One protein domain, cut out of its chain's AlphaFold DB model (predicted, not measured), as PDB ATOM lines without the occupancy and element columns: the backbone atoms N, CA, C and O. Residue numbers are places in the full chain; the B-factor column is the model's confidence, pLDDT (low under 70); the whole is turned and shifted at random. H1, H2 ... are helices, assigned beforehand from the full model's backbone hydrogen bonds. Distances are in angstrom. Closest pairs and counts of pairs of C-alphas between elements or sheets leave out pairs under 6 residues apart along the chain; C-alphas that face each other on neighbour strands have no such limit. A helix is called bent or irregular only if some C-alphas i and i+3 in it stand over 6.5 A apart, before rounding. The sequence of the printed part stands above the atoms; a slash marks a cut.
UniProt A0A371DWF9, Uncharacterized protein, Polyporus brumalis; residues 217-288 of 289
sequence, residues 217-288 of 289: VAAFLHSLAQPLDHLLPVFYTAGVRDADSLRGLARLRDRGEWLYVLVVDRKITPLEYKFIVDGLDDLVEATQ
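This is residues 217 to 288 of the 289 residues of an uncharacterized protein of Polyporus brumalis (UniProt A0A371DWF9). Two helical hairpins, H1 with H2 and H4 with H5, are joined through H3, which crosses the later part of the long H5. The 72 printed residues hold five named helices, H1 to H5 in order, and no named strand. The class is all helix; the whole is compact, radius of gyration of the C-alphas 11.0 A, spanning 33 by 24 by 21 A.

H1, residues 217 to 223, touches H2, residues 229 to 237, at a shallow tilt of 27 degrees, opposite ways; closest C-alphas Leu 221 and Asp 229, 5.7 A. H3, residues 243 to 251, is apart from H2. H5, residues 270 to 285, touches H3 with residues 280 to 284 alone, about perpendicular at 80 degrees; closest C-alphas Ala 250 and Leu 280, 5.1 A. With residues 270 to 277 alone H5 touches H4, residues 255 to 264, at 19 degrees, shallow, opposite ways; closest C-alphas Val 263 and Pro 270, 6.2 A. O i to N i+4 pairs are within hydrogen-bond range throughout H1, H3 and H5, in 3 of 5 in H2 and 5 of 6 in H4.

H1 begins at C-alpha 217 (24.512, -20.513, -37.938); H5, 23.1 A long, ends at C-alpha 285 (38.349, -19.293, -27.769). H2 is irregular: C-alphas 230 and 233 are 7.1 A apart.

C-alphas 266 and 288 are farthest apart, 33.2 A. The printed part has no cut, the four links are tight, and no printed residue is under 70 in pLDDT.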
ATOM      1  N   VAL A 217      25.053 -21.788 -38.414       96.38
ATOM      2  CA  VAL A 217      24.512 -20.513 -37.938       96.38
ATOM      3  C   VAL A 217      23.279 -20.724 -37.055       96.38
ATOM      4  O   VAL A 217      23.195 -20.105 -36.004       96.38
ATOM      5  N   ALA A 218      22.352 -21.619 -37.423       96.62
ATOM      6  CA  ALA A 218      21.206 -21.947 -36.567       96.62
ATOM      7  C   ALA A 218      21.660 -22.564 -35.240       96.62
ATOM      8  O   ALA A 218      21.232 -22.128 -34.179       96.62
ATOM      9  N   ALA A 219      22.577 -23.535 -35.297       96.56
ATOM     10  CA  ALA A 219      23.130 -24.162 -34.100       96.56
ATOM     11  C   ALA A 219      23.821 -23.136 -33.187       96.56
ATOM     12  O   ALA A 219      23.600 -23.145 -31.979       96.56
ATOM     13  N   PHE A 220      24.593 -22.213 -33.769       97.69
ATOM     14  CA  PHE A 220      25.212 -21.106 -33.047       97.69
ATOM     15  C   PHE A 220      24.170 -20.204 -32.374       97.69
ATOM     16  O   PHE A 220      24.228 -20.026 -31.161       97.69
ATOM     17  N   LEU A 221      23.193 -19.687 -33.127       97.75
ATOM     18  CA  LEU A 221      22.158 -18.790 -32.596       97.75
ATOM     19  C   LEU A 221      21.315 -19.450 -31.501       97.75
ATOM     20  O   LEU A 221      20.901 -18.772 -30.561       97.75
ATOM     21  N   HIS A 222      21.095 -20.759 -31.602       97.75
ATOM     22  CA  HIS A 222      20.391 -21.540 -30.595       97.75
ATOM     23  C   HIS A 222      21.238 -21.797 -29.337       97.75
ATOM     24  O   HIS A 222      20.694 -21.919 -28.243       97.75
ATOM     25  N   SER A 223      22.566 -21.869 -29.482       97.38
ATOM     26  CA  SER A 223      23.509 -22.102 -28.377       97.38
ATOM     27  C   SER A 223      23.805 -20.867 -27.521       97.38
ATOM     28  O   SER A 223      24.399 -20.995 -26.452       97.38
ATOM     29  N   LEU A 224      23.402 -19.676 -27.974       97.69
ATOM     30  CA  LEU A 224      23.572 -18.434 -27.220       97.69
ATOM     31  C   LEU A 224      22.795 -18.476 -25.893       97.69
ATOM     32  O   LEU A 224      21.794 -19.177 -25.761       97.69
ATOM     33  N   ALA A 225      23.213 -17.651 -24.923       95.94
ATOM     34  CA  ALA A 225      22.571 -17.558 -23.603       95.94
ATOM     35  C   ALA A 225      21.046 -17.331 -23.674       95.94
ATOM     36  O   ALA A 225      20.301 -17.782 -22.806       95.94
ATOM     37  N   GLN A 226      20.591 -16.643 -24.722       97.19
ATOM     38  CA  GLN A 226      19.201 -16.604 -25.148       97.19
ATOM     39  C   GLN A 226      19.146 -17.084 -26.605       97.19
ATOM     40  O   GLN A 226      19.835 -16.481 -27.426       97.19
ATOM     41  N   PRO A 227      18.335 -18.099 -26.954       98.00
ATOM     42  CA  PRO A 227      18.192 -18.538 -28.339       98.00
ATOM     43  C   PRO A 227      17.681 -17.403 -29.234       98.00
ATOM     44  O   PRO A 227      16.640 -16.804 -28.950       98.00
ATOM     45  N   LEU A 228      18.414 -17.103 -30.310       97.94
ATOM     46  CA  LEU A 228      18.110 -16.017 -31.255       97.94
ATOM     47  C   LEU A 228      17.773 -16.549 -32.655       97.94
ATOM     48  O   LEU A 228      18.223 -16.010 -33.667       97.94
ATOM     49  N   ASP A 229      16.983 -17.620 -32.727       97.56
ATOM     50  CA  ASP A 229      16.654 -18.318 -33.980       97.56
ATOM     51  C   ASP A 229      15.983 -17.402 -35.025       97.56
ATOM     52  O   ASP A 229      16.155 -17.582 -36.234       97.56
ATOM     53  N   HIS A 230      15.268 -16.360 -34.583       97.62
ATOM     54  CA  HIS A 230      14.630 -15.371 -35.463       97.62
ATOM     55  C   HIS A 230      15.626 -14.499 -36.236       97.62
ATOM     56  O   HIS A 230      15.235 -13.862 -37.214       97.62
ATOM     57  N   LEU A 231      16.901 -14.471 -35.840       97.62
ATOM     58  CA  LEU A 231      17.951 -13.722 -36.533       97.62
ATOM     59  C   LEU A 231      18.584 -14.499 -37.687       97.62
ATOM     60  O   LEU A 231      19.363 -13.922 -38.451       97.62
ATOM     61  N   LEU A 232      18.222 -15.769 -37.878       97.00
ATOM     62  CA  LEU A 232      18.742 -16.590 -38.969       97.00
ATOM     63  C   LEU A 232      18.587 -15.922 -40.352       97.00
ATOM     64  O   LEU A 232      19.583 -15.841 -41.080       97.00
ATOM     65  N   PRO A 233      17.416 -15.357 -40.727       97.25
ATOM     66  CA  PRO A 233      17.271 -14.672 -42.010       97.25
ATOM     67  C   PRO A 233      18.185 -13.445 -42.122       97.25
ATOM     68  O   PRO A 233      18.732 -13.184 -43.190       97.25
ATOM     69  N   VAL A 234      18.402 -12.717 -41.020       97.19
ATOM     70  CA  VAL A 234      19.273 -11.532 -40.992       97.19
ATOM     71  C   VAL A 234      20.715 -11.928 -41.310       97.19
ATOM     72  O   VAL A 234      21.318 -11.337 -42.208       97.19
ATOM     73  N   PHE A 235      21.242 -12.971 -40.665       96.69
ATOM     74  CA  PHE A 235      22.591 -13.483 -40.939       96.69
ATOM     75  C   PHE A 235      22.735 -13.980 -42.380       96.69
ATOM     76  O   PHE A 235      23.729 -13.673 -43.042       96.69
ATOM     77  N   TYR A 236      21.713 -14.652 -42.913       96.12
ATOM     78  CA  TYR A 236      21.730 -15.132 -44.295       96.12
ATOM     79  C   TYR A 236      21.735 -13.987 -45.306       96.12
ATOM     80  O   TYR A 236      22.515 -14.024 -46.257       96.12
ATOM     81  N   THR A 237      20.922 -12.948 -45.090       94.81
ATOM     82  CA  THR A 237      20.946 -11.743 -45.941       94.81
ATOM     83  C   THR A 237      22.274 -10.995 -45.855       94.81
ATOM     84  O   THR A 237      22.665 -10.332 -46.811       94.81
ATOM     85  N   ALA A 238      22.988 -11.133 -44.737       94.38
ATOM     86  CA  ALA A 238      24.313 -10.566 -44.532       94.38
ATOM     87  C   ALA A 238      25.454 -11.456 -45.074       94.38
ATOM     88  O   ALA A 238      26.620 -11.084 -44.958       94.38
ATOM     89  N   GLY A 239      25.133 -12.612 -45.669       95.69
ATOM     90  CA  GLY A 239      26.099 -13.528 -46.283       95.69
ATOM     91  C   GLY A 239      26.724 -14.553 -45.332       95.69
ATOM     92  O   GLY A 239      27.602 -15.301 -45.753       95.69
ATOM     93  N   VAL A 240      26.272 -14.636 -44.079       97.06
ATOM     94  CA  VAL A 240      26.773 -15.597 -43.086       97.06
ATOM     95  C   VAL A 240      25.871 -16.829 -43.104       97.06
ATOM     96  O   VAL A 240      24.770 -16.808 -42.553       97.06
ATOM     97  N   ARG A 241      26.295 -17.888 -43.802       95.50
ATOM     98  CA  ARG A 241      25.442 -19.059 -44.114       95.50
ATOM     99  C   ARG A 241      26.003 -20.381 -43.597       95.50
ATOM    100  O   ARG A 241      25.240 -21.310 -43.334       95.50
ATOM    101  N   ASP A 242      27.315 -20.456 -43.441       95.62
ATOM    102  CA  ASP A 242      28.072 -21.664 -43.128       95.62
ATOM    103  C   ASP A 242      29.014 -21.446 -41.933       95.62
ATOM    104  O   ASP A 242      29.100 -20.361 -41.354       95.62
ATOM    105  N   ALA A 243      29.691 -22.518 -41.523       95.44
ATOM    106  CA  ALA A 243      30.623 -22.489 -40.400       95.44
ATOM    107  C   ALA A 243      31.809 -21.550 -40.654       95.44
ATOM    108  O   ALA A 243      32.270 -20.865 -39.739       95.44
ATOM    109  N   ASP A 244      32.298 -21.523 -41.893       96.44
ATOM    110  CA  ASP A 244      33.489 -20.771 -42.276       96.44
ATOM    111  C   ASP A 244      33.217 -19.267 -42.312       96.44
ATOM    112  O   ASP A 244      34.006 -18.497 -41.764       96.44
ATOM    113  N   SER A 245      32.075 -18.836 -42.856       97.06
ATOM    114  CA  SER A 245      31.637 -17.435 -42.799       97.06
ATOM    115  C   SER A 245      31.375 -16.978 -41.367       97.06
ATOM    116  O   SER A 245      31.765 -15.865 -41.011       97.06
ATOM    117  N   LEU A 246      30.800 -17.833 -40.513       97.31
ATOM    118  CA  LEU A 246      30.611 -17.521 -39.096       97.31
ATOM    119  C   LEU A 246      31.957 -17.375 -38.363       97.31
ATOM    120  O   LEU A 246      32.156 -16.421 -37.610       97.31
ATOM    121  N   ARG A 247      32.919 -18.267 -38.630       97.06
ATOM    122  CA  ARG A 247      34.276 -18.185 -38.064       97.06
ATOM    123  C   ARG A 247      35.047 -16.976 -38.601       97.06
ATOM    124  O   ARG A 247      35.783 -16.332 -37.853       97.06
ATOM    125  N   GLY A 248      34.863 -16.648 -39.876       96.81
ATOM    126  CA  GLY A 248      35.388 -15.437 -40.500       96.81
ATOM    127  C   GLY A 248      34.843 -14.177 -39.831       96.81
ATOM    128  O   GLY A 248      35.622 -13.293 -39.476       96.81
ATOM    129  N   LEU A 249      33.532 -14.135 -39.569       97.31
ATOM    130  CA  LEU A 249      32.889 -13.050 -38.828       97.31
ATOM    131  C   LEU A 249      33.460 -12.921 -37.408       97.31
ATOM    132  O   LEU A 249      33.775 -11.815 -36.975       97.31
ATOM    133  N   ALA A 250      33.652 -14.038 -36.703       97.44
ATOM    134  CA  ALA A 250      34.203 -14.045 -35.347       97.44
ATOM    135  C   ALA A 250      35.635 -13.471 -35.280       97.44
ATOM    136  O   ALA A 250      36.003 -12.786 -34.321       97.44
ATOM    137  N   ARG A 251      36.434 -13.705 -36.331       96.94
ATOM    138  CA  ARG A 251      37.826 -13.235 -36.466       96.94
ATOM    139  C   ARG A 251      37.960 -11.826 -37.045       96.94
ATOM    140  O   ARG A 251      39.071 -11.296 -37.095       96.94
ATOM    141  N   LEU A 252      36.870 -11.219 -37.510       95.75
ATOM    142  CA  LEU A 252      36.912  -9.902 -38.129       95.75
ATOM    143  C   LEU A 252      37.307  -8.839 -37.088       95.75
ATOM    144  O   LEU A 252      36.681  -8.719 -36.037       95.75
ATOM    145  N   ARG A 253      38.345  -8.045 -37.389       91.75
ATOM    146  CA  ARG A 253      38.893  -7.033 -36.465       91.75
ATOM    147  C   ARG A 253      37.856  -5.990 -36.042       91.75
ATOM    148  O   ARG A 253      37.835  -5.601 -34.881       91.75
ATOM    149  N   ASP A 254      36.985  -5.613 -36.975       92.88
ATOM    150  CA  ASP A 254      35.922  -4.622 -36.788       92.88
ATOM    151  C   ASP A 254      34.534  -5.298 -36.724       92.88
ATOM    152  O   ASP A 254      33.530  -4.769 -37.212       92.88
ATOM    153  N   ARG A 255      34.456  -6.527 -36.176       95.62
ATOM    154  CA  ARG A 255      33.186  -7.277 -36.088       95.62
ATOM    155  C   ARG A 255      32.121  -6.540 -35.278       95.62
ATOM    156  O   ARG A 255      30.938  -6.648 -35.592       95.62
ATOM    157  N   GLY A 256      32.530  -5.797 -34.248       93.12
ATOM    158  CA  GLY A 256      31.619  -5.032 -33.400       93.12
ATOM    159  C   GLY A 256      30.957  -3.911 -34.190       93.12
ATOM    160  O   GLY A 256      29.739  -3.764 -34.164       93.12
ATOM    161  N   GLU A 257      31.741  -3.170 -34.967       91.44
ATOM    162  CA  GLU A 257      31.261  -2.128 -35.868       91.44
ATOM    163  C   GLU A 257      30.329  -2.701 -36.937       91.44
ATOM    164  O   GLU A 257      29.268  -2.128 -37.182       91.44
ATOM    165  N   TRP A 258      30.688  -3.843 -37.530       95.19
ATOM    166  CA  TRP A 258      29.855  -4.517 -38.524       95.19
ATOM    167  C   TRP A 258      28.502  -4.951 -37.940       95.19
ATOM    168  O   TRP A 258      27.456  -4.613 -38.494       95.19
ATOM    169  N   LEU A 259      28.497  -5.618 -36.781       96.31
ATOM    170  CA  LEU A 259      27.264  -6.015 -36.090       96.31
ATOM    171  C   LEU A 259      26.449  -4.800 -35.631       96.31
ATOM    172  O   LEU A 259      25.218  -4.837 -35.634       96.31
ATOM    173  N   TYR A 260      27.108  -3.696 -35.277       93.19
ATOM    174  CA  TYR A 260      26.428  -2.468 -34.877       93.19
ATOM    175  C   TYR A 260      25.631  -1.838 -36.028       93.19
ATOM    176  O   TYR A 260      24.610  -1.200 -35.773       93.19
ATOM    177  N   VAL A 261      26.015  -2.063 -37.292       92.31
ATOM    178  CA  VAL A 261      25.195  -1.659 -38.449       92.31
ATOM    179  C   VAL A 261      23.813  -2.318 -38.390       92.31
ATOM    180  O   VAL A 261      22.809  -1.640 -38.593       92.31
ATOM    181  N   LEU A 262      23.728  -3.594 -37.995       95.19
ATOM    182  CA  LEU A 262      22.445  -4.292 -37.844       95.19
ATOM    183  C   LEU A 262      21.582  -3.697 -36.718       95.19
ATOM    184  O   LEU A 262      20.353  -3.711 -36.812       95.19
ATOM    185  N   VAL A 263      22.212  -3.144 -35.673       95.25
ATOM    186  CA  VAL A 263      21.516  -2.415 -34.598       95.25
ATOM    187  C   VAL A 263      20.960  -1.090 -35.117       95.25
ATOM    188  O   VAL A 263      19.813  -0.740 -34.837       95.25
ATOM    189  N   VAL A 264      21.764  -0.347 -35.883       88.88
ATOM    190  CA  VAL A 264      21.359   0.935 -36.485       88.88
ATOM    191  C   VAL A 264      20.185   0.742 -37.445       88.88
ATOM    192  O   VAL A 264      19.223   1.509 -37.387       88.88
ATOM    193  N   ASP A 265      20.218  -0.327 -38.239       90.31
ATOM    194  CA  ASP A 265      19.151  -0.714 -39.167       90.31
ATOM    195  C   ASP A 265      17.909  -1.297 -38.464       90.31
ATOM    196  O   ASP A 265      16.939  -1.662 -39.126       90.31
ATOM    197  N   ARG A 266      17.920  -1.397 -37.125       91.69
ATOM    198  CA  ARG A 266      16.865  -2.010 -36.296       91.69
ATOM    199  C   ARG A 266      16.550  -3.465 -36.661       91.69
ATOM    200  O   ARG A 266      15.448  -3.937 -36.395       91.69
ATOM    201  N   LYS A 267      17.512  -4.179 -37.248       96.56
ATOM    202  CA  LYS A 267      17.394  -5.617 -37.534       96.56
ATOM    203  C   LYS A 267      17.666  -6.464 -36.297       96.56
ATOM    204  O   LYS A 267      17.128  -7.558 -36.190       96.56
ATOM    205  N   ILE A 268      18.488  -5.946 -35.386       97.50
ATOM    206  CA  ILE A 268      18.749  -6.534 -34.072       97.50
ATOM    207  C   ILE A 268      18.671  -5.452 -32.996       97.50
ATOM    208  O   ILE A 268      18.941  -4.272 -33.234       97.50
ATOM    209  N   THR A 269      18.311  -5.846 -31.787       97.75
ATOM    210  CA  THR A 269      18.318  -4.980 -30.611       97.75
ATOM    211  C   THR A 269      19.734  -4.853 -30.031       97.75
ATOM    212  O   THR A 269      20.585  -5.722 -30.239       97.75
ATOM    213  N   PRO A 270      20.018  -3.801 -29.236       95.69
ATOM    214  CA  PRO A 270      21.305  -3.673 -28.548       95.69
ATOM    215  C   PRO A 270      21.629  -4.831 -27.589       95.69
ATOM    216  O   PRO A 270      22.799  -5.074 -27.305       95.69
ATOM    217  N   LEU A 271      20.605  -5.516 -27.066       97.31
ATOM    218  CA  LEU A 271      20.782  -6.663 -26.177       97.31
ATOM    219  C   LEU A 271      21.186  -7.914 -26.964       97.31
ATOM    220  O   LEU A 271      22.167  -8.560 -26.611       97.31
ATOM    221  N   GLU A 272      20.491  -8.204 -28.064       97.75
ATOM    222  CA  GLU A 272      20.839  -9.303 -28.976       97.75
ATOM    223  C   GLU A 272      22.246  -9.133 -29.549       97.75
ATOM    224  O   GLU A 272      23.013 -10.089 -29.576       97.75
ATOM    225  N   TYR A 273      22.621  -7.901 -29.919       97.62
ATOM    226  CA  TYR A 273      23.993  -7.562 -30.308       97.62
ATOM    227  C   TYR A 273      25.011  -8.053 -29.275       97.62
ATOM    228  O   TYR A 273      26.020  -8.647 -29.644       97.62
ATOM    229  N   LYS A 274      24.741  -7.824 -27.985       97.69
ATOM    230  CA  LYS A 274      25.651  -8.234 -26.918       97.69
ATOM    231  C   LYS A 274      25.777  -9.756 -26.854       97.69
ATOM    232  O   LYS A 274      26.897 -10.247 -26.850       97.69
ATOM    233  N   PHE A 275      24.662 -10.487 -26.883       98.06
ATOM    234  CA  PHE A 275      24.689 -11.953 -26.875       98.06
ATOM    235  C   PHE A 275      25.436 -12.538 -28.076       98.06
ATOM    236  O   PHE A 275      26.175 -13.503 -27.922       98.06
ATOM    237  N   ILE A 276      25.281 -11.937 -29.259       98.06
ATOM    238  CA  ILE A 276      26.007 -12.362 -30.458       98.06
ATOM    239  C   ILE A 276      27.508 -12.113 -30.296       98.06
ATOM    240  O   ILE A 276      28.297 -12.991 -30.629       98.06
ATOM    241  N   VAL A 277      27.914 -10.933 -29.814       97.81
ATOM    242  CA  VAL A 277      29.337 -10.614 -29.612       97.81
ATOM    243  C   VAL A 277      29.970 -11.579 -28.618       97.81
ATOM    244  O   VAL A 277      31.006 -12.148 -28.948       97.81
ATOM    245  N   ASP A 278      29.319 -11.798 -27.474       97.75
ATOM    246  CA  ASP A 278      29.800 -12.711 -26.436       97.75
ATOM    247  C   ASP A 278      29.936 -14.143 -27.006       97.75
ATOM    248  O   ASP A 278      30.997 -14.753 -26.906       97.75
ATOM    249  N   GLY A 279      28.928 -14.643 -27.734       97.75
ATOM    250  CA  GLY A 279      29.004 -15.971 -28.357       97.75
ATOM    251  C   GLY A 279      30.064 -16.094 -29.462       97.75
ATOM    252  O   GLY A 279      30.642 -17.165 -29.654       97.75
ATOM    253  N   LEU A 280      30.345 -15.023 -30.211       97.62
ATOM    254  CA  LEU A 280      31.433 -15.025 -31.196       97.62
ATOM    255  C   LEU A 280      32.812 -15.053 -30.524       97.62
ATOM    256  O   LEU A 280      33.730 -15.640 -31.094       97.62
ATOM    257  N   ASP A 281      32.965 -14.433 -29.352       97.12
ATOM    258  CA  ASP A 281      34.192 -14.526 -28.555       97.12
ATOM    259  C   ASP A 281      34.429 -15.964 -28.080       97.12
ATOM    260  O   ASP A 281      35.500 -16.517 -28.347       97.12
ATOM    261  N   ASP A 282      33.397 -16.617 -27.541       97.38
ATOM    262  CA  ASP A 282      33.455 -18.032 -27.145       97.38
ATOM    263  C   ASP A 282      33.856 -18.939 -28.327       97.38
ATOM    264  O   ASP A 282      34.653 -19.871 -28.186       97.38
ATOM    265  N   LEU A 283      33.360 -18.642 -29.534       96.56
ATOM    266  CA  LEU A 283      33.699 -19.386 -30.753       96.56
ATOM    267  C   LEU A 283      35.184 -19.239 -31.150       96.56
ATOM    268  O   LEU A 283      35.786 -20.174 -31.697       96.56
ATOM    269  N   VAL A 284      35.786 -18.069 -30.903       96.50
ATOM    270  CA  VAL A 284      37.220 -17.830 -31.141       96.50
ATOM    271  C   VAL A 284      38.063 -18.583 -30.118       96.50
ATOM    272  O   VAL A 284      39.053 -19.203 -30.516       96.50
ATOM    273  N   GLU A 285      37.664 -18.567 -28.845       95.56
ATOM    274  CA  GLU A 285      38.349 -19.293 -27.769       95.56
ATOM    275  C   GLU A 285      38.313 -20.809 -28.003       95.56
ATOM    276  O   GLU A 285      39.357 -21.462 -27.971       95.56
ATOM    277  N   ALA A 286      37.153 -21.356 -28.380       94.62
ATOM    278  CA  ALA A 286      36.984 -22.779 -28.681       94.62
ATOM    279  C   ALA A 286      37.825 -23.270 -29.874       94.62
ATOM    280  O   ALA A 286      38.043 -24.467 -30.028       94.62
ATOM    281  N   THR A 287      38.291 -22.368 -30.743       91.06
ATOM    282  CA  THR A 287      39.156 -22.728 -31.878       91.06
ATOM    283  C   THR A 287      40.642 -22.809 -31.491       91.06
ATOM    284  O   THR A 287      41.441 -23.308 -32.281       91.06
ATOM    285  N   GLN A 288      41.039 -22.269 -30.335       88.25
ATOM    286  CA  GLN A 288      42.447 -22.190 -29.916       88.25
ATOM    287  C   GLN A 288      42.890 -23.332 -28.989       88.25
ATOM    288  O   GLN A 288      44.091 -23.456 -28.751       88.25
TER     289      GLN A 288